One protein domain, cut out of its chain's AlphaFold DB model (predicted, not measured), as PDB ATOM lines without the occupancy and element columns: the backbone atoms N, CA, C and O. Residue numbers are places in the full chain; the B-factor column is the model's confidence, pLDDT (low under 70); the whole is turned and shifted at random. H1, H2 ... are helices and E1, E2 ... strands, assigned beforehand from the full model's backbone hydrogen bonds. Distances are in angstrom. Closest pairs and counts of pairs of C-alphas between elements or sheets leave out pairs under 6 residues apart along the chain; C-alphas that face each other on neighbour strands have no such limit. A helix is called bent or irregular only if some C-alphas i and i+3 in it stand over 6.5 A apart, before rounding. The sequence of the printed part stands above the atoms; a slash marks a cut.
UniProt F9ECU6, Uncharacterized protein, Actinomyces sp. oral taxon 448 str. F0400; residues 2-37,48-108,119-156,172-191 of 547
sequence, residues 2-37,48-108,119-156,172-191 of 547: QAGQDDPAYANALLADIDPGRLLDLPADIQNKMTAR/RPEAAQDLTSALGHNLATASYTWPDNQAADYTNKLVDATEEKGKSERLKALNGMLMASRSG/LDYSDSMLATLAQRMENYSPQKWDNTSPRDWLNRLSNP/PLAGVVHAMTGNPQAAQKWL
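This is residues 2 to 37, 48 to 108, 119 to 156 and 172 to 191 of the 547 residues of an uncharacterized protein of Actinomyces sp. oral taxon 448 str. F0400 (UniProt F9ECU6). A cluster of helices is gathered round the short helix H5, with H2 and H3 running opposite ways over one side of it, H8 along another side, and H1 crossing the last residues of H3. H4 and H6 run side by side, H6 continuing the cluster to H8 and H9, while H7 lies away from the other helices after a long link. The printed part has 155 residues with nine named helices and two three-residue strands, in the order H1, H2, E1, H3, H4, H5, E2, H6, H7, H8, H9, and its class is mostly helix. It is compact, with a radius of gyration of the C-alphas of 15.7 A and spans of 43 by 35 by 29 A.

H1, residues 8 to 17, begins at C-alpha 8 (284.586, 75.481, 232.310). H2, residues 20 to 34, is 22.5 A long and only just irregular: C-alphas 24 and 27 are 6.8 A apart. E1 is residues 35 to 37. H3, residues 51 to 67, is the longest helix at 24.1 A. H4, residues 72 to 87, is 22.7 A long. H5 is residues 93 to 102, 14.4 A, and E2 residues 105 to 107. H6, residues 123 to 134, is 16.5 A long. H7 is residues 146 to 153, H8 residues 174 to 181, and H9 residues 184 to 191, ending at C-alpha 191 (291.417, 79.497, 260.155).

H5 is the hub, touching four helices. It touches H3 at a steep tilt of 60 degrees, the closest C-alphas being those of Gly 60 and Met 101, 4.1 A apart. It touches H2 about perpendicular, at 80 degrees, closest at Leu 24 and Arg 94, 5.1 A between C-alphas. It touches H8 at a shallow tilt of 12 degrees, the same way, closest at C-alphas 99 and 175, 4.1 A. H4 and H5 touch only at the corner, closest at C-alphas 86 and 94, 5.1 A. H3 touches H1 with residues 62 to 66 alone, closest at C-alphas 62 and 11, 4.8 A. H4 and H6 touch at a shallow tilt of 28 degrees, the same way, closest at C-alphas 75 and 125, 5.1 A. H6 touches H9, closest at C-alphas 123 and 186, 4.7 A. E1 and E2 pair with no named strand. Every O i to N i+4 pair is within hydrogen-bond range in H1 and H3 to H9; in H2, 9 of 11 are.

The C-alphas farthest apart, those of Arg 37 and Lys 189, are 47.5 A apart. Residues 38 to 47, 109 to 118 and 157 to 171 are not printed; the C-alpha gaps across these cuts are 13.4, 9.7 and 19.2 A. The link from H6 to H7 is long, with 11 residues. The mean pLDDT of the printed part is 85.9; residue 108 and residues 139 to 156 are under 70.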
ATOM      1  N   GLN A   2     294.966  68.694 229.282       86.62
ATOM      2  CA  GLN A   2     295.693  69.973 229.407       86.62
ATOM      3  C   GLN A   2     295.167  71.090 228.487       86.62
ATOM      4  O   GLN A   2     294.884  72.179 228.950       86.62
ATOM      5  N   ALA A   3     294.921  70.801 227.204       88.75
ATOM      6  CA  ALA A   3     294.429  71.804 226.250       88.75
ATOM      7  C   ALA A   3     293.041  72.410 226.567       88.75
ATOM      8  O   ALA A   3     292.681  73.405 225.950       88.75
ATOM      9  N   GLY A   4     292.253  71.803 227.461       89.06
ATOM     10  CA  GLY A   4     290.920  72.287 227.847       89.06
ATOM     11  C   GLY A   4     290.733  72.415 229.356       89.06
ATOM     12  O   GLY A   4     289.606  72.551 229.806       89.06
ATOM     13  N   GLN A   5     291.804  72.319 230.150       88.56
ATOM     14  CA  GLN A   5     291.707  72.229 231.611       88.56
ATOM     15  C   GLN A   5     291.169  73.501 232.281       88.56
ATOM     16  O   GLN A   5     290.610  73.408 233.368       88.56
ATOM     17  N   ASP A   6     291.302  74.639 231.596       90.69
ATOM     18  CA  ASP A   6     290.808  75.950 232.023       90.69
ATOM     19  C   ASP A   6     289.508  76.352 231.281       90.69
ATOM     20  O   ASP A   6     289.048  77.487 231.386       90.69
ATOM     21  N   ASP A   7     288.905  75.436 230.505       95.88
ATOM     22  CA  ASP A   7     287.583  75.617 229.888       95.88
ATOM     23  C   ASP A   7     286.502  75.075 230.842       95.88
ATOM     24  O   ASP A   7     286.454  73.863 231.095       95.88
ATOM     25  N   PRO A   8     285.592  75.926 231.357       95.94
ATOM     26  CA  PRO A   8     284.586  75.481 232.310       95.94
ATOM     27  C   PRO A   8     283.633  74.415 231.772       95.94
ATOM     28  O   PRO A   8     283.221  73.540 232.531       95.94
ATOM     29  N   ALA A   9     283.274  74.440 230.487       96.38
ATOM     30  CA  ALA A   9     282.389  73.433 229.904       96.38
ATOM     31  C   ALA A   9     283.094  72.076 229.801       96.38
ATOM     32  O   ALA A   9     282.495  71.046 230.120       96.38
ATOM     33  N   TYR A  10     284.370  72.072 229.405       96.75
ATOM     34  CA  TYR A  10     285.189  70.860 229.386       96.75
ATOM     35  C   TYR A  10     285.375  70.288 230.796       96.75
ATOM     36  O   TYR A  10     285.137  69.097 231.004       96.75
ATOM     37  N   ALA A  11     285.754  71.126 231.763       97.00
ATOM     38  CA  ALA A  11     285.997  70.712 233.140       97.00
ATOM     39  C   ALA A  11     284.730  70.135 233.795       97.00
ATOM     40  O   ALA A  11     284.768  69.055 234.387       97.00
ATOM     41  N   ASN A  12     283.582  70.794 233.606       96.69
ATOM     42  CA  ASN A  12     282.294  70.292 234.083       96.69
ATOM     43  C   ASN A  12     281.909  68.955 233.442       96.69
ATOM     44  O   ASN A  12     281.496  68.042 234.152       96.69
ATOM     45  N   ALA A  13     282.054  68.819 232.120       96.44
ATOM     46  CA  ALA A  13     281.745  67.568 231.429       96.44
ATOM     47  C   ALA A  13     282.642  66.420 231.919       96.44
ATOM     48  O   ALA A  13     282.152  65.333 232.215       96.44
ATOM     49  N   LEU A  14     283.944  66.679 232.082       95.62
ATOM     50  CA  LEU A  14     284.902  65.700 232.593       95.62
ATOM     51  C   LEU A  14     284.520  65.201 233.995       95.62
ATOM     52  O   LEU A  14     284.518  63.993 234.230       95.62
ATOM     53  N   LEU A  15     284.217  66.112 234.924       95.94
ATOM     54  CA  LEU A  15     283.924  65.764 236.319       95.94
ATOM     55  C   LEU A  15     282.507  65.208 236.521       95.94
ATOM     56  O   LEU A  15     282.267  64.524 237.515       95.94
ATOM     57  N   ALA A  16     281.584  65.459 235.590       94.50
ATOM     58  CA  ALA A  16     280.264  64.830 235.578       94.50
ATOM     59  C   ALA A  16     280.321  63.348 235.165       94.50
ATOM     60  O   ALA A  16     279.533  62.544 235.663       94.50
ATOM     61  N   ASP A  17     281.262  62.985 234.289       94.44
ATOM     62  CA  ASP A  17     281.387  61.633 233.730       94.44
ATOM     63  C   ASP A  17     282.334  60.714 234.526       94.44
ATOM     64  O   ASP A  17     282.401  59.507 234.269       94.44
ATOM     65  N   ILE A  18     283.082  61.257 235.494       94.06
ATOM     66  CA  ILE A  18     284.060  60.512 236.296       94.06
ATOM     67  C   ILE A  18     283.673  60.564 237.774       94.06
ATOM     68  O   ILE A  18     283.661  61.621 238.398       94.06
ATOM     69  N   ASP A  19     283.420  59.387 238.350       94.81
ATOM     70  CA  ASP A  19     283.231  59.235 239.794       94.81
ATOM     71  C   ASP A  19     284.462  59.750 240.580       94.81
ATOM     72  O   ASP A  19     285.588  59.430 240.187       94.81
ATOM     73  N   PRO A  20     284.293  60.491 241.693       95.12
ATOM     74  CA  PRO A  20     285.407  61.037 242.476       95.12
ATOM     75  C   PRO A  20     286.457  60.002 242.905       95.12
ATOM     76  O   PRO A  20     287.655  60.264 242.817       95.12
ATOM     77  N   GLY A  21     286.052  58.790 243.294       94.75
ATOM     78  CA  GLY A  21     287.001  57.729 243.631       94.75
ATOM     79  C   GLY A  21     287.778  57.240 242.414       94.75
ATOM     80  O   GLY A  21     288.980  56.970 242.506       94.75
ATOM     81  N   ARG A  22     287.124  57.182 241.246       95.75
ATOM     82  CA  ARG A  22     287.804  56.878 239.983       95.75
ATOM     83  C   ARG A  22     288.760  57.993 239.571       95.75
ATOM     84  O   ARG A  22     289.855  57.666 239.124       95.75
ATOM     85  N   LEU A  23     288.377  59.260 239.739       96.31
ATOM     86  CA  LEU A  23     289.207  60.435 239.456       96.31
ATOM     87  C   LEU A  23     290.552  60.336 240.185       96.31
ATOM     88  O   LEU A  23     291.602  60.461 239.560       96.31
ATOM     89  N   LEU A  24     290.510  60.008 241.480       94.19
ATOM     90  CA  LEU A  24     291.687  59.866 242.340       94.19
ATOM     91  C   LEU A  24     292.525  58.608 242.042       94.19
ATOM     92  O   LEU A  24     293.717  58.585 242.333       94.19
ATOM     93  N   ASP A  25     291.937  57.566 241.445       93.81
ATOM     94  CA  ASP A  25     292.676  56.370 241.013       93.81
ATOM     95  C   ASP A  25     293.471  56.612 239.702       93.81
ATOM     96  O   ASP A  25     294.452  55.910 239.433       93.81
ATOM     97  N   LEU A  26     293.081  57.592 238.868       93.50
ATOM     98  CA  LEU A  26     293.663  57.802 237.529       93.50
ATOM     99  C   LEU A  26     295.180  58.082 237.525       93.50
ATOM    100  O   LEU A  26     295.861  57.480 236.687       93.50
ATOM    101  N   PRO A  27     295.746  58.933 238.409       90.50
ATOM    102  CA  PRO A  27     297.193  59.170 238.454       90.50
ATOM    103  C   PRO A  27     298.008  57.902 238.727       90.50
ATOM    104  O   PRO A  27     299.000  57.631 238.048       90.50
ATOM    105  N   ALA A  28     297.562  57.070 239.671       85.00
ATOM    106  CA  ALA A  28     298.208  55.793 239.961       85.00
ATOM    107  C   ALA A  28     298.086  54.818 238.788       85.00
ATOM    108  O   ALA A  28     299.059  54.153 238.427       85.00
ATOM    109  N   ASP A  29     296.912  54.746 238.165       89.31
ATOM    110  CA  ASP A  29     296.673  53.875 237.021       89.31
ATOM    111  C   ASP A  29     297.538  54.236 235.813       89.31
ATOM    112  O   ASP A  29     298.076  53.336 235.161       89.31
ATOM    113  N   ILE A  30     297.675  55.529 235.493       88.25
ATOM    114  CA  ILE A  30     298.488  55.951 234.350       88.25
ATOM    115  C   ILE A  30     299.970  55.697 234.616       88.25
ATOM    116  O   ILE A  30     300.640  55.168 233.733       88.25
ATOM    117  N   GLN A  31     300.460  55.964 235.832       85.25
ATOM    118  CA  GLN A  31     301.852  55.694 236.186       85.25
ATOM    119  C   GLN A  31     302.163  54.202 236.060       85.25
ATOM    120  O   GLN A  31     303.093  53.826 235.354       85.25
ATOM    121  N   ASN A  32     301.333  53.337 236.655       84.44
ATOM    122  CA  ASN A  32     301.538  51.887 236.604       84.44
ATOM    123  C   ASN A  32     301.512  51.345 235.164       84.44
ATOM    124  O   ASN A  32     302.207  50.380 234.865       84.44
ATOM    125  N   LYS A  33     300.718  51.946 234.265       87.69
ATOM    126  CA  LYS A  33     300.678  51.560 232.842       87.69
ATOM    127  C   LYS A  33     301.903  52.017 232.049       87.69
ATOM    128  O   LYS A  33     302.185  51.419 231.014       87.69
ATOM    129  N   MET A  34     302.580  53.074 232.494       86.75
ATOM    130  CA  MET A  34     303.777  53.621 231.846       86.75
ATOM    131  C   MET A  34     305.078  53.053 232.427       86.75
ATOM    132  O   MET A  34     306.124  53.179 231.793       86.75
ATOM    133  N   THR A  35     305.014  52.401 233.589       83.56
ATOM    134  CA  THR A  35     306.136  51.684 234.199       83.56
ATOM    135  C   THR A  35     306.302  50.295 233.585       83.56
ATOM    136  O   THR A  35     305.376  49.483 233.564       83.56
ATOM    137  N   ALA A  36     307.513  49.999 233.123       81.88
ATOM    138  CA  ALA A  36     307.954  48.674 232.717       81.88
ATOM    139  C   ALA A  36     309.030  48.169 233.686       81.88
ATOM    140  O   ALA A  36     309.776  48.948 234.271       81.88
ATOM    141  N   ARG A  37     309.122  46.849 233.841       80.12
ATOM    142  CA  ARG A  37     310.129  46.203 234.686       80.12
ATOM    143  C   ARG A  37     311.135  45.479 233.815       80.12
ATOM    144  O   ARG A  37     310.743  44.646 232.992       80.12
ATOM    145  N   ARG A  48     307.226  57.338 230.703       83.06
ATOM    146  CA  ARG A  48     306.896  58.728 231.016       83.06
ATOM    147  C   ARG A  48     306.961  58.899 232.538       83.06
ATOM    148  O   ARG A  48     305.941  58.699 233.197       83.06
ATOM    149  N   PRO A  49     308.145  59.212 233.097       80.38
ATOM    150  CA  PRO A  49     308.355  59.311 234.542       80.38
ATOM    151  C   PRO A  49     307.332  60.208 235.249       80.38
ATOM    152  O   PRO A  49     306.768  59.780 236.250       80.38
ATOM    153  N   GLU A  50     306.986  61.342 234.631       81.44
ATOM    154  CA  GLU A  50     306.061  62.351 235.174       81.44
ATOM    155  C   GLU A  50     304.584  62.138 234.795       81.44
ATOM    156  O   GLU A  50     303.770  63.056 234.875       81.44
ATOM    157  N   ALA A  51     304.190  60.942 234.339       85.88
ATOM    158  CA  ALA A  51     302.827  60.718 233.852       85.88
ATOM    159  C   ALA A  51     301.755  60.976 234.919       85.88
ATOM    160  O   ALA A  51     300.692  61.508 234.588       85.88
ATOM    161  N   ALA A  52     302.029  60.582 236.163       85.00
ATOM    162  CA  ALA A  52     301.187  60.878 237.314       85.00
ATOM    163  C   ALA A  52     301.134  62.380 237.621       85.00
ATOM    164  O   ALA A  52     300.031  62.911 237.703       85.00
ATOM    165  N   GLN A  53     302.288  63.046 237.747       83.88
ATOM    166  CA  GLN A  53     302.377  64.469 238.105       83.88
ATOM    167  C   GLN A  53     301.694  65.375 237.070       83.88
ATOM    168  O   GLN A  53     300.891  66.243 237.412       83.88
ATOM    169  N   ASP A  54     301.929  65.121 235.781       87.62
ATOM    170  CA  ASP A  54     301.280  65.868 234.700       87.62
ATOM    171  C   ASP A  54     299.754  65.692 234.722       87.62
ATOM    172  O   ASP A  54     299.004  66.594 234.339       87.62
ATOM    173  N   LEU A  55     299.282  64.510 235.137       91.62
ATOM    174  CA  LEU A  55     297.856  64.226 235.232       91.62
ATOM    175  C   LEU A  55     297.234  64.845 236.485       91.62
ATOM    176  O   LEU A  55     296.156  65.420 236.369       91.62
ATOM    177  N   THR A  56     297.879  64.769 237.652       91.00
ATOM    178  CA  THR A  56     297.383  65.434 238.867       91.00
ATOM    179  C   THR A  56     297.303  66.938 238.662       91.00
ATOM    180  O   THR A  56     296.264  67.513 238.965       91.00
ATOM    181  N   SER A  57     298.319  67.554 238.051       90.50
ATOM    182  CA  SER A  57     298.291  68.977 237.698       90.50
ATOM    183  C   SER A  57     297.083  69.315 236.815       90.50
ATOM    184  O   SER A  57     296.270  70.167 237.170       90.50
ATOM    185  N   ALA A  58     296.884  68.582 235.714       94.12
ATOM    186  CA  ALA A  58     295.757  68.833 234.818       94.12
ATOM    187  C   ALA A  58     294.393  68.606 235.493       94.12
ATOM    188  O   ALA A  58     293.445  69.354 235.251       94.12
ATOM    189  N   LEU A  59     294.270  67.583 236.341       95.88
ATOM    190  CA  LEU A  59     293.053  67.327 237.113       95.88
ATOM    191  C   LEU A  59     292.802  68.421 238.161       95.88
ATOM    192  O   LEU A  59     291.647  68.793 238.348       95.88
ATOM    193  N   GLY A  60     293.852  68.971 238.776       95.62
ATOM    194  CA  GLY A  60     293.787  70.144 239.649       95.62
ATOM    195  C   GLY A  60     293.190  71.355 238.937       95.62
ATOM    196  O   GLY A  60     292.202  71.907 239.409       95.62
ATOM    197  N   HIS A  61     293.686  71.685 237.738       96.69
ATOM    198  CA  HIS A  61     293.119  72.747 236.892       96.69
ATOM    199  C   HIS A  61     291.640  72.536 236.558       96.69
ATOM    200  O   HIS A  61     290.841  73.465 236.670       96.69
ATOM    201  N   ASN A  62     291.250  71.311 236.192       96.75
ATOM    202  CA  ASN A  62     289.842  71.015 235.916       96.75
ATOM    203  C   ASN A  62     288.982  71.164 237.180       96.75
ATOM    204  O   ASN A  62     287.875  71.691 237.107       96.75
ATOM    205  N   LEU A  63     289.477  70.712 238.334       97.06
ATOM    206  CA  LEU A  63     288.759  70.802 239.601       97.06
ATOM    207  C   LEU A  63     288.575  72.258 240.045       97.06
ATOM    208  O   LEU A  63     287.452  72.658 240.343       97.06
ATOM    209  N   ALA A  64     289.646  73.050 239.998       96.81
ATOM    210  CA  ALA A  64     289.652  74.495 240.212       96.81
ATOM    211  C   ALA A  64     288.617  75.198 239.319       96.81
ATOM    212  O   ALA A  64     287.642  75.771 239.813       96.81
ATOM    213  N   THR A  65     288.752  75.031 238.002       96.62
ATOM    214  CA  THR A  65     287.890  75.657 236.989       96.62
ATOM    215  C   THR A  65     286.419  75.278 237.148       96.62
ATOM    216  O   THR A  65     285.540  76.136 237.060       96.62
ATOM    217  N   ALA A  66     286.115  73.998 237.382       96.69
ATOM    218  CA  ALA A  66     284.736  73.557 237.548       96.69
ATOM    219  C   ALA A  66     284.131  74.066 238.861       96.69
ATOM    220  O   ALA A  66     282.991  74.536 238.850       96.69
ATOM    221  N   SER A  67     284.897  74.034 239.960       96.62
ATOM    222  CA  SER A  67     284.422  74.448 241.285       96.62
ATOM    223  C   SER A  67     283.868  75.870 241.291       96.62
ATOM    224  O   SER A  67     282.806  76.106 241.857       96.62
ATOM    225  N   TYR A  68     284.494  76.786 240.549       91.06
ATOM    226  CA  TYR A  68     284.039  78.172 240.413       91.06
ATOM    227  C   TYR A  68     282.689  78.356 239.728       91.06
ATOM    228  O   TYR A  68     282.060  79.403 239.864       91.06
ATOM    229  N   THR A  69     282.244  77.365 238.962       94.81
ATOM    230  CA  THR A  69     280.951  77.417 238.269       94.81
ATOM    231  C   THR A  69     279.829  76.735 239.036       94.81
ATOM    232  O   THR A  69     278.666  76.827 238.636       94.81
ATOM    233  N   TRP A  70     280.158  76.027 240.115       96.50
ATOM    234  CA  TRP A  70     279.193  75.269 240.889       96.50
ATOM    235  C   TRP A  70     278.520  76.139 241.950       96.50
ATOM    236  O   TRP A  70     279.169  76.979 242.568       96.50
ATOM    237  N   PRO A  71     277.228  75.906 242.229       96.75
ATOM    238  CA  PRO A  71     276.614  76.366 243.467       96.75
ATOM    239  C   PRO A  71     277.353  75.816 244.698       96.75
ATOM    240  O   PRO A  71     277.825  74.674 244.677       96.75
ATOM    241  N   ASP A  72     277.371  76.575 245.797       94.31
ATOM    242  CA  ASP A  72     278.113  76.220 247.016       94.31
ATOM    243  C   ASP A  72     277.796  74.812 247.537       94.31
ATOM    244  O   ASP A  72     278.704  74.083 247.937       94.31
ATOM    245  N   ASN A  73     276.526  74.397 247.497       95.75
ATOM    246  CA  ASN A  73     276.112  73.067 247.940       95.75
ATOM    247  C   ASN A  73     276.642  71.954 247.025       95.75
ATOM    248  O   ASN A  73     277.046  70.903 247.510       95.75
ATOM    249  N   GLN A  74     276.682  72.186 245.711       96.31
ATOM    250  CA  GLN A  74     277.251  71.233 244.763       96.31
ATOM    251  C   GLN A  74     278.765  71.097 244.966       96.31
ATOM    252  O   GLN A  74     279.278  69.977 244.951       96.31
ATOM    253  N   ALA A  75     279.465  72.212 245.184       96.50
ATOM    254  CA  ALA A  75     280.895  72.212 245.472       96.50
ATOM    255  C   ALA A  75     281.215  71.444 246.768       96.50
ATOM    256  O   ALA A  75     282.092  70.574 246.772       96.50
ATOM    257  N   ALA A  76     280.453  71.684 247.838       95.81
ATOM    258  CA  ALA A  76     280.588  70.963 249.104       95.81
ATOM    259  C   ALA A  76     280.275  69.459 248.960       95.81
ATOM    260  O   ALA A  76     281.035  68.616 249.438       95.81
ATOM    261  N   ASP A  77     279.202  69.094 248.253       96.81
ATOM    262  CA  ASP A  77     278.824  67.694 248.022       96.81
ATOM    263  C   ASP A  77     279.880  66.932 247.212       96.81
ATOM    264  O   ASP A  77     280.187  65.776 247.516       96.81
ATOM    265  N   TYR A  78     280.447  67.558 246.176       97.06
ATOM    266  CA  TYR A  78     281.528  66.957 245.395       97.06
ATOM    267  C   TYR A  78     282.784  66.760 246.251       97.06
ATOM    268  O   TYR A  78     283.407  65.698 246.216       97.06
ATOM    269  N   THR A  79     283.106  67.754 247.079       96.81
ATOM    270  CA  THR A  79     284.233  67.713 248.017       96.81
ATOM    271  C   THR A  79     284.090  66.587 249.035       96.81
ATOM    272  O   THR A  79     285.032  65.824 249.235       96.81
ATOM    273  N   ASN A  80     282.906  66.415 249.629       96.75
ATOM    274  CA  ASN A  80     282.642  65.311 250.553       96.75
ATOM    275  C   ASN A  80     282.911  63.951 249.900       96.75
ATOM    276  O   ASN A  80     283.588  63.118 250.493       96.75
ATOM    277  N   LYS A  81     282.472  63.752 248.651       97.19
ATOM    278  CA  LYS A  81     282.735  62.506 247.915       97.19
ATOM    279  C   LYS A  81     284.222  62.283 247.638       97.19
ATOM    280  O   LYS A  81     284.668  61.140 247.682       97.19
ATOM    281  N   LEU A  82     284.990  63.341 247.353       96.50
ATOM    282  CA  LEU A  82     286.447  63.238 247.209       96.50
ATOM    283  C   LEU A  82     287.089  62.763 248.515       96.50
ATOM    284  O   LEU A  82     287.868  61.813 248.489       96.50
ATOM    285  N   VAL A  83     286.738  63.378 249.649       94.44
ATOM    286  CA  VAL A  83     287.290  62.989 250.955       94.44
ATOM    287  C   VAL A  83     286.873  61.567 251.322       94.44
ATOM    288  O   VAL A  83     287.743  60.753 251.629       94.44
ATOM    289  N   ASP A  84     285.588  61.228 251.215       94.50
ATOM    290  CA  ASP A  84     285.086  59.880 251.506       94.50
ATOM    291  C   ASP A  84     285.854  58.826 250.686       94.50
ATOM    292  O   ASP A  84     286.270  57.792 251.212       94.50
ATOM    293  N   ALA A  85     286.128  59.120 249.409       94.62
ATOM    294  CA  ALA A  85     286.904  58.245 248.540       94.62
ATOM    295  C   ALA A  85     288.373  58.100 248.974       94.62
ATOM    296  O   ALA A  85     288.957  57.037 248.739       94.62
ATOM    297  N   THR A  86     288.982  59.127 249.580       90.06
ATOM    298  CA  THR A  86     290.327  59.026 250.179       90.06
ATOM    299  C   THR A  86     290.340  58.207 251.470       90.06
ATOM    300  O   THR A  86     291.325  57.521 251.741       90.06
ATOM    301  N   GLU A  87     289.237  58.203 252.225       88.38
ATOM    302  CA  GLU A  87     289.089  57.447 253.475       88.38
ATOM    303  C   GLU A  87     288.779  55.957 253.246       88.38
ATOM    304  O   GLU A  87     288.836  55.158 254.187       88.38
ATOM    305  N   GLU A  88     288.479  55.552 252.008       88.25
ATOM    306  CA  GLU A  88     288.194  54.163 251.653       88.25
ATOM    307  C   GLU A  88     289.346  53.204 251.993       88.25
ATOM    308  O   GLU A  88     290.534  53.433 251.735       88.25
ATOM    309  N   LYS A  89     288.968  52.041 252.526       80.62
ATOM    310  CA  LYS A  89     289.898  50.976 252.897       80.62
ATOM    311  C   LYS A  89     290.767  50.530 251.711       80.62
ATOM    312  O   LYS A  89     290.258  50.135 250.665       80.62
ATOM    313  N   GLY A  90     292.088  50.507 251.913       75.81
ATOM    314  CA  GLY A  90     293.064  50.040 250.915       75.81
ATOM    315  C   GLY A  90     293.327  51.027 249.769       75.81
ATOM    316  O   GLY A  90     293.866  50.637 248.733       75.81
ATOM    317  N   LYS A  91     292.932  52.299 249.929       82.25
ATOM    318  CA  LYS A  91     293.048  53.352 248.907       82.25
ATOM    319  C   LYS A  91     293.972  54.508 249.309       82.25
ATOM    320  O   LYS A  91     293.762  55.644 248.901       82.25
ATOM    321  N   SER A  92     295.053  54.221 250.038       74.62
ATOM    322  CA  SER A  92     295.983  55.236 250.571       74.62
ATOM    323  C   SER A  92     296.608  56.169 249.525       74.62
ATOM    324  O   SER A  92     296.988  57.289 249.852       74.62
ATOM    325  N   GLU A  93     296.724  55.735 248.266       79.00
ATOM    326  CA  GLU A  93     297.276  56.565 247.185       79.00
ATOM    327  C   GLU A  93     296.327  57.687 246.739       79.00
ATOM    328  O   GLU A  93     296.784  58.681 246.180       79.00
ATOM    329  N   ARG A  94     295.022  57.580 247.027       89.50
ATOM    330  CA  ARG A  94     294.043  58.611 246.657       89.50
ATOM    331  C   ARG A  94     294.272  59.924 247.395       89.50
ATOM    332  O   ARG A  94     294.097  60.977 246.793       89.50
ATOM    333  N   LEU A  95     294.724  59.874 248.653       86.94
ATOM    334  CA  LEU A  95     295.108  61.081 249.391       86.94
ATOM    335  C   LEU A  95     296.282  61.793 248.710       86.94
ATOM    336  O   LEU A  95     296.267  63.010 248.557       86.94
ATOM    337  N   LYS A  96     297.285  61.035 248.253       85.19
ATOM    338  CA  LYS A  96     298.442  61.602 247.547       85.19
ATOM    339  C   LYS A  96     298.043  62.193 246.199       85.19
ATOM    340  O   LYS A  96     298.529  63.261 245.850       85.19
ATOM    341  N   ALA A  97     297.138  61.534 245.472       89.25
ATOM    342  CA  ALA A  97     296.578  62.064 244.234       89.25
ATOM    343  C   ALA A  97     295.819  63.378 244.471       89.25
ATOM    344  O   ALA A  97     296.048  64.341 243.747       89.25
ATOM    345  N   LEU A  98     294.974  63.439 245.506       93.50
ATOM    346  CA  LEU A  98     294.238  64.652 245.863       93.50
ATOM    347  C   LEU A  98     295.186  65.787 246.268       93.50
ATOM    348  O   LEU A  98     295.067  66.886 245.736       93.50
ATOM    349  N   ASN A  99     296.170  65.515 247.130       90.00
ATOM    350  CA  ASN A  99     297.207  66.493 247.458       90.00
ATOM    351  C   ASN A  99     297.938  66.966 246.195       90.00
ATOM    352  O   ASN A  99     298.051  68.165 245.982       90.00
ATOM    353  N   GLY A 100     298.353  66.054 245.312       87.94
ATOM    354  CA  GLY A 100     299.020  66.405 244.056       87.94
ATOM    355  C   GLY A 100     298.159  67.248 243.109       87.94
ATOM    356  O   GLY A 100     298.698  68.059 242.365       87.94
ATOM    357  N   MET A 101     296.833  67.084 243.134       93.25
ATOM    358  CA  MET A 101     295.904  67.935 242.382       93.25
ATOM    359  C   MET A 101     295.822  69.344 242.976       93.25
ATOM    360  O   MET A 101     295.866  70.324 242.239       93.25
ATOM    361  N   LEU A 102     295.735  69.452 244.302       93.56
ATOM    362  CA  LEU A 102     295.634  70.733 245.006       93.56
ATOM    363  C   LEU A 102     296.949  71.523 245.005       93.56
ATOM    364  O   LEU A 102     296.913  72.744 245.073       93.56
ATOM    365  N   MET A 103     298.084  70.830 244.868       88.62
ATOM    366  CA  MET A 103     299.417  71.412 244.669       88.62
ATOM    367  C   MET A 103     299.607  72.046 243.285       88.62
ATOM    368  O   MET A 103     300.659  72.620 243.021       88.62
ATOM    369  N   ALA A 104     298.644  71.909 242.368       90.12
ATOM    370  CA  ALA A 104     298.687  72.656 241.121       90.12
ATOM    371  C   ALA A 104     298.614  74.161 241.418       90.12
ATOM    372  O   ALA A 104     297.868  74.600 242.300       90.12
ATOM    373  N   SER A 105     299.374  74.942 240.656       89.38
ATOM    374  CA  SER A 105     299.621  76.347 240.967       89.38
ATOM    375  C   SER A 105     299.437  77.241 239.743       89.38
ATOM    376  O   SER A 105     299.596  76.810 238.599       89.38
ATOM    377  N   ARG A 106     299.172  78.522 239.996       85.00
ATOM    378  CA  ARG A 106     299.277  79.617 239.022       85.00
ATOM    379  C   ARG A 106     300.434  80.541 239.399       85.00
ATOM    380  O   ARG A 106     300.882  80.566 240.545       85.00
ATOM    381  N   SER A 107     300.923  81.323 238.438       70.69
ATOM    382  CA  SER A 107     301.810  82.444 238.761       70.69
ATOM    383  C   SER A 107     301.065  83.435 239.656       70.69
ATOM    384  O   SER A 107     299.921  83.776 239.348       70.69
ATOM    385  N   GLY A 108     301.705  83.909 240.728       58.53
ATOM    386  CA  GLY A 108     301.181  85.025 241.517       58.53
ATOM    387  C   GLY A 108     300.995  86.293 240.670       58.53
ATOM    388  O   GLY A 108     301.626  86.459 239.623       58.53
ATOM    389  N   LEU A 119     295.945  77.250 242.693       94.50
ATOM    390  CA  LEU A 119     294.906  77.581 241.716       94.50
ATOM    391  C   LEU A 119     293.697  78.233 242.384       94.50
ATOM    392  O   LEU A 119     293.454  78.061 243.572       94.50
ATOM    393  N   ASP A 120     292.917  78.940 241.583       92.00
ATOM    394  CA  ASP A 120     291.644  79.501 242.008       92.00
ATOM    395  C   ASP A 120     290.650  78.334 242.202       92.00
ATOM    396  O   ASP A 120     290.201  77.737 241.222       92.00
ATOM    397  N   TYR A 121     290.189  78.092 243.431       95.38
ATOM    398  CA  TYR A 121     289.055  77.203 243.720       95.38
ATOM    399  C   TYR A 121     287.903  77.989 244.358       95.38
ATOM    400  O   TYR A 121     288.111  78.995 245.024       95.38
ATOM    401  N   SER A 122     286.667  77.497 244.249       95.19
ATOM    402  CA  SER A 122     285.556  78.098 245.004       95.19
ATOM    403  C   SER A 122     285.778  77.998 246.522       95.19
ATOM    404  O   SER A 122     286.169  76.936 247.022       95.19
ATOM    405  N   ASP A 123     285.409  79.047 247.261       92.94
ATOM    406  CA  ASP A 123     285.495  79.087 248.726       92.94
ATOM    407  C   ASP A 123     284.797  77.902 249.407       92.94
ATOM    408  O   ASP A 123     285.356  77.296 250.323       92.94
ATOM    409  N   SER A 124     283.586  77.547 248.955       93.81
ATOM    410  CA  SER A 124     282.797  76.449 249.535       93.81
ATOM    411  C   SER A 124     283.534  75.111 249.446       93.81
ATOM    412  O   SER A 124     283.588  74.355 250.421       93.81
ATOM    413  N   MET A 125     284.162  74.835 248.298       96.38
ATOM    414  CA  MET A 125     284.978  73.637 248.111       96.38
ATOM    415  C   MET A 125     286.158  73.608 249.085       96.38
ATOM    416  O   MET A 125     286.317  72.630 249.814       96.38
ATOM    417  N   LEU A 126     286.980  74.663 249.118       96.56
ATOM    418  CA  LEU A 126     288.191  74.669 249.941       96.56
ATOM    419  C   LEU A 126     287.889  74.665 251.438       96.56
ATOM    420  O   LEU A 126     288.529  73.919 252.176       96.56
ATOM    421  N   ALA A 127     286.892  75.429 251.891       93.31
ATOM    422  CA  ALA A 127     286.488  75.438 253.295       93.31
ATOM    423  C   ALA A 127     285.961  74.060 253.738       93.31
ATOM    424  O   ALA A 127     286.379  73.548 254.779       93.31
ATOM    425  N   THR A 128     285.112  73.421 252.921       94.62
ATOM    426  CA  THR A 128     284.614  72.058 253.187       94.62
ATOM    427  C   THR A 128     285.767  71.058 253.241       94.62
ATOM    428  O   THR A 128     285.834  70.219 254.141       94.62
ATOM    429  N   LEU A 129     286.692  71.153 252.285       95.62
ATOM    430  CA  LEU A 129     287.830  70.254 252.182       95.62
ATOM    431  C   LEU A 129     288.743  70.378 253.401       95.62
ATOM    432  O   LEU A 129     289.105  69.365 253.993       95.62
ATOM    433  N   ALA A 130     289.069  71.602 253.806       94.31
ATOM    434  CA  ALA A 130     289.934  71.869 254.943       94.31
ATOM    435  C   ALA A 130     289.336  71.344 256.257       94.31
ATOM    436  O   ALA A 130     289.999  70.610 256.987       94.31
ATOM    437  N   GLN A 131     288.049  71.610 256.510       91.12
ATOM    438  CA  GLN A 131     287.340  71.096 257.690       91.12
ATOM    439  C   GLN A 131     287.303  69.561 257.738       91.12
ATOM    440  O   GLN A 131     287.474  68.954 258.799       91.12
ATOM    441  N   ARG A 132     287.081  68.915 256.587       92.56
ATOM    442  CA  ARG A 132     287.087  67.452 256.480       92.56
ATOM    443  C   ARG A 132     288.490  66.874 256.673       92.56
ATOM    444  O   ARG A 132     288.623  65.872 257.369       92.56
ATOM    445  N   MET A 133     289.519  67.501 256.103       89.75
ATOM    446  CA  MET A 133     290.902  67.022 256.183       89.75
ATOM    447  C   MET A 133     291.549  67.235 257.555       89.75
ATOM    448  O   MET A 133     292.379  66.425 257.963       89.75
ATOM    449  N   GLU A 134     291.129  68.245 258.321       87.69
ATOM    450  CA  GLU A 134     291.506  68.364 259.739       87.69
ATOM    451  C   GLU A 134     291.037  67.174 260.579       87.69
ATOM    452  O   GLU A 134     291.707  66.768 261.525       87.69
ATOM    453  N   ASN A 135     289.893  66.592 260.218       82.94
ATOM    454  CA  ASN A 135     289.291  65.455 260.910       82.94
ATOM    455  C   ASN A 135     289.513  64.129 260.164       82.94
ATOM    456  O   ASN A 135     288.791  63.158 260.403       82.94
ATOM    457  N   TYR A 136     290.491  64.094 259.255       82.75
ATOM    458  CA  TYR A 136     290.714  62.978 258.345       82.75
ATOM    459  C   TYR A 136     290.930  61.658 259.092       82.75
ATOM    460  O   TYR A 136     291.825  61.535 259.937       82.75
ATOM    461  N   SER A 137     290.126  60.643 258.765       76.38
ATOM    462  CA  SER A 137     290.170  59.346 259.443       76.38
ATOM    463  C   SER A 137     290.069  58.189 258.443       76.38
ATOM    464  O   SER A 137     288.981  57.666 258.191       76.38
ATOM    465  N   PRO A 138     291.197  57.734 257.863       75.69
ATOM    466  CA  PRO A 138     291.164  56.668 256.874       75.69
ATOM    467  C   PRO A 138     290.734  55.343 257.512       75.69
ATOM    468  O   PRO A 138     291.186  54.965 258.601       75.69
ATOM    469  N   GLN A 139     289.889  54.583 256.814       68.81
ATOM    470  CA  GLN A 139     289.506  53.244 257.247       68.81
ATOM    471  C   GLN A 139     290.751  52.341 257.313       68.81
ATOM    472  O   GLN A 139     291.556  52.288 256.382       68.81
ATOM    473  N   LYS A 140     290.916  51.616 258.432       54.38
ATOM    474  CA  LYS A 140     292.097  50.769 258.702       54.38
ATOM    475  C   LYS A 140     292.413  49.820 257.538       54.38
ATOM    476  O   LYS A 140     291.503  49.227 256.962       54.38
ATOM    477  N   TRP A 141     293.709  49.630 257.279       52.88
ATOM    478  CA  TRP A 141     294.272  48.841 256.175       52.88
ATOM    479  C   TRP A 141     293.640  47.461 255.980       52.88
ATOM    480  O   TRP A 141     293.196  46.801 256.925       52.88
ATOM    481  N   ASP A 142     293.671  46.982 254.737       50.44
ATOM    482  CA  ASP A 142     293.335  45.599 254.443       50.44
ATOM    483  C   ASP A 142     294.568  44.696 254.540       50.44
ATOM    484  O   ASP A 142     295.376  44.618 253.619       50.44
ATOM    485  N   ASN A 143     294.678  43.939 255.634       45.31
ATOM    486  CA  ASN A 143     295.729  42.928 255.810       45.31
ATOM    487  C   ASN A 143     295.683  41.790 254.765       45.31
ATOM    488  O   ASN A 143     296.533  40.902 254.803       45.31
ATOM    489  N   THR A 144     294.698  41.785 253.861       49.16
ATOM    490  CA  THR A 144     294.594  40.842 252.742       49.16
ATOM    491  C   THR A 144     295.063  41.419 251.399       49.16
ATOM    492  O   THR A 144     295.192  40.655 250.444       49.16
ATOM    493  N   SER A 145     295.375  42.722 251.311       50.56
ATOM    494  CA  SER A 145     295.926  43.362 250.106       50.56
ATOM    495  C   SER A 145     297.434  43.091 249.983       50.56
ATOM    496  O   SER A 145     298.207  43.531 250.839       50.56
ATOM    497  N   PRO A 146     297.907  42.417 248.914       48.69
ATOM    498  CA  PRO A 146     299.337  42.187 248.705       48.69
ATOM    499  C   PRO A 146     300.141  43.486 248.556       48.69
ATOM    500  O   PRO A 146     301.289  43.533 248.987       48.69
ATOM    501  N   ARG A 147     299.543  44.545 247.985       52.47
ATOM    502  CA  ARG A 147     300.184  45.860 247.797       52.47
ATOM    503  C   ARG A 147     300.388  46.573 249.138       52.47
ATOM    504  O   ARG A 147     301.487  47.052 249.399       52.47
ATOM    505  N   ASP A 148     299.388  46.538 250.021       50.25
ATOM    506  CA  ASP A 148     299.479  47.129 251.368       50.25
ATOM    507  C   ASP A 148     300.431  46.323 252.267       50.25
ATOM    508  O   ASP A 148     301.163  46.882 253.082       50.25
ATOM    509  N   TRP A 149     300.482  45.000 252.078       46.12
ATOM    510  CA  TRP A 149     301.430  44.116 252.759       46.12
ATOM    511  C   TRP A 149     302.887  44.344 252.310       46.12
ATOM    512  O   TRP A 149     303.788  44.366 253.148       46.12
ATOM    513  N   LEU A 150     303.130  44.574 251.014       50.78
ATOM    514  CA  LEU A 150     304.448  44.923 250.457       50.78
ATOM    515  C   LEU A 150     304.919  46.322 250.890       50.78
ATOM    516  O   LEU A 150     306.087  46.477 251.253       50.78
ATOM    517  N   ASN A 151     304.009  47.302 250.937       48.97
ATOM    518  CA  ASN A 151     304.261  48.651 251.465       48.97
ATOM    519  C   ASN A 151     304.571  48.660 252.973       48.97
ATOM    520  O   ASN A 151     305.127  49.627 253.477       48.97
ATOM    521  N   ARG A 152     304.212  47.596 253.704       47.50
ATOM    522  CA  ARG A 152     304.534  47.424 255.129       47.50
ATOM    523  C   ARG A 152     305.932  46.842 255.366       47.50
ATOM    524  O   ARG A 152     306.522  47.078 256.416       47.50
ATOM    525  N   LEU A 153     306.420  46.009 254.448       41.75
ATOM    526  CA  LEU A 153     307.705  45.304 254.580       41.75
ATOM    527  C   LEU A 153     308.871  46.085 253.988       41.75
ATOM    528  O   LEU A 153     309.997  45.999 254.473       41.75
ATOM    529  N   SER A 154     308.583  46.836 252.937       40.25
ATOM    530  CA  SER A 154     309.491  47.810 252.360       40.25
ATOM    531  C   SER A 154     309.206  49.090 253.121       40.25
ATOM    532  O   SER A 154     308.065  49.514 253.109       40.25
ATOM    533  N   ASN A 155     310.172  49.668 253.826       37.62
ATOM    534  CA  ASN A 155     310.093  51.056 254.272       37.62
ATOM    535  C   ASN A 155     310.504  51.864 253.029       37.62
ATOM    536  O   ASN A 155     311.706  52.104 252.874       37.62
ATOM    537  N   PRO A 156     309.618  52.083 252.031       36.03
ATOM    538  CA  PRO A 156     310.075  52.628 250.768       36.03
ATOM    539  C   PRO A 156     310.495  54.073 251.068       36.03
ATOM    540  O   PRO A 156     309.892  54.709 251.940       36.03
ATOM    541  N   PRO A 172     297.477  65.091 255.477       84.94
ATOM    542  CA  PRO A 172     296.197  65.268 254.789       84.94
ATOM    543  C   PRO A 172     295.879  66.726 254.427       84.94
ATOM    544  O   PRO A 172     295.071  66.961 253.533       84.94
ATOM    545  N   LEU A 173     296.525  67.700 255.074       89.00
ATOM    546  CA  LEU A 173     296.320  69.126 254.812       89.00
ATOM    547  C   LEU A 173     297.286  69.719 253.789       89.00
ATOM    548  O   LEU A 173     297.106  70.866 253.404       89.00
ATOM    549  N   ALA A 174     298.294  68.980 253.332       86.62
ATOM    550  CA  ALA A 174     299.364  69.540 252.510       86.62
ATOM    551  C   ALA A 174     298.870  70.253 251.246       86.62
ATOM    552  O   ALA A 174     299.152  71.432 251.043       86.62
ATOM    553  N   GLY A 175     298.076  69.557 250.428       90.00
ATOM    554  CA  GLY A 175     297.512  70.151 249.222       90.00
ATOM    555  C   GLY A 175     296.515  71.266 249.539       90.00
ATOM    556  O   GLY A 175     296.475  72.268 248.837       90.00
ATOM    557  N   VAL A 176     295.745  71.124 250.624       94.44
ATOM    558  CA  VAL A 176     294.789  72.148 251.071       94.44
ATOM    559  C   VAL A 176     295.511  73.448 251.415       94.44
ATOM    560  O   VAL A 176     295.124  74.499 250.922       94.44
ATOM    561  N   VAL A 177     296.575  73.377 252.214       93.88
ATOM    562  CA  VAL A 177     297.369  74.539 252.630       93.88
ATOM    563  C   VAL A 177     297.983  75.240 251.419       93.88
ATOM    564  O   VAL A 177     297.868  76.460 251.325       93.88
ATOM    565  N   HIS A 178     298.517  74.493 250.445       93.31
ATOM    566  CA  HIS A 178     298.981  75.088 249.190       93.31
ATOM    567  C   HIS A 178     297.848  75.769 248.414       93.31
ATOM    568  O   HIS A 178     297.985  76.921 248.015       93.31
ATOM    569  N   ALA A 179     296.702  75.104 248.232       94.94
ATOM    570  CA  ALA A 179     295.560  75.692 247.535       94.94
ATOM    571  C   ALA A 179     295.088  76.992 248.213       94.94
ATOM    572  O   ALA A 179     294.821  77.980 247.534       94.94
ATOM    573  N   MET A 180     295.062  77.033 249.547       95.69
ATOM    574  CA  MET A 180     294.673  78.212 250.328       95.69
ATOM    575  C   MET A 180     295.577  79.435 250.088       95.69
ATOM    576  O   MET A 180     295.088  80.555 250.209       95.69
ATOM    577  N   THR A 181     296.840  79.261 249.669       94.19
ATOM    578  CA  THR A 181     297.717  80.396 249.293       94.19
ATOM    579  C   THR A 181     297.151  81.225 248.140       94.19
ATOM    580  O   THR A 181     297.337  82.432 248.098       94.19
ATOM    581  N   GLY A 182     296.424  80.599 247.211       92.12
ATOM    582  CA  GLY A 182     295.771  81.290 246.099       92.12
ATOM    583  C   GLY A 182     294.345  81.751 246.396       92.12
ATOM    584  O   GLY A 182     293.743  82.384 245.531       92.12
ATOM    585  N   ASN A 183     293.809  81.411 247.576       93.75
ATOM    586  CA  ASN A 183     292.406  81.587 247.961       93.75
ATOM    587  C   ASN A 183     292.303  82.128 249.402       93.75
ATOM    588  O   ASN A 183     291.791  81.441 250.296       93.75
ATOM    589  N   PRO A 184     292.779  83.359 249.661       92.06
ATOM    590  CA  PRO A 184     292.877  83.898 251.016       92.06
ATOM    591  C   PRO A 184     291.517  83.997 251.722       92.06
ATOM    592  O   PRO A 184     291.454  83.839 252.938       92.06
ATOM    593  N   GLN A 185     290.414  84.202 250.986       89.62
ATOM    594  CA  GLN A 185     289.049  84.262 251.544       89.62
ATOM    595  C   GLN A 185     288.630  82.929 252.168       89.62
ATOM    596  O   GLN A 185     288.167  82.885 253.311       89.62
ATOM    597  N   ALA A 186     288.856  81.829 251.451       93.00
ATOM    598  CA  ALA A 186     288.664  80.485 251.974       93.00
ATOM    599  C   ALA A 186     289.605  80.195 253.154       93.00
ATOM    600  O   ALA A 186     289.173  79.606 254.148       93.00
ATOM    601  N   ALA A 187     290.861  80.647 253.072       94.81
ATOM    602  CA  ALA A 187     291.860  80.459 254.119       94.81
ATOM    603  C   ALA A 187     291.437  81.133 255.430       94.81
ATOM    604  O   ALA A 187     291.384  80.484 256.474       94.81
ATOM    605  N   GLN A 188     291.050  82.408 255.379       91.62
ATOM    606  CA  GLN A 188     290.611  83.163 256.549       91.62
ATOM    607  C   GLN A 188     289.353  82.537 257.179       91.62
ATOM    608  O   GLN A 188     289.325  82.304 258.389       91.62
ATOM    609  N   LYS A 189     288.357  82.150 256.361       88.38
ATOM    610  CA  LYS A 189     287.145  81.436 256.821       88.38
ATOM    611  C   LYS A 189     287.463  80.112 257.516       88.38
ATOM    612  O   LYS A 189     286.783  79.731 258.467       88.38
ATOM    613  N   TRP A 190     288.470  79.390 257.031       92.69
ATOM    614  CA  TRP A 190     288.902  78.116 257.598       92.69
ATOM    615  C   TRP A 190     289.669  78.286 258.920       92.69
ATOM    616  O   TRP A 190     289.438  77.550 259.890       92.69
ATOM    617  N   LEU A 191     290.576  79.260 258.982       93.12
ATOM    618  CA  LEU A 191     291.417  79.497 260.155       93.12
ATOM    619  C   LEU A 191     290.645  80.171 261.294       93.12
ATOM    620  O   LEU A 191     290.828  79.793 262.452       93.12
TER     621      LEU A 191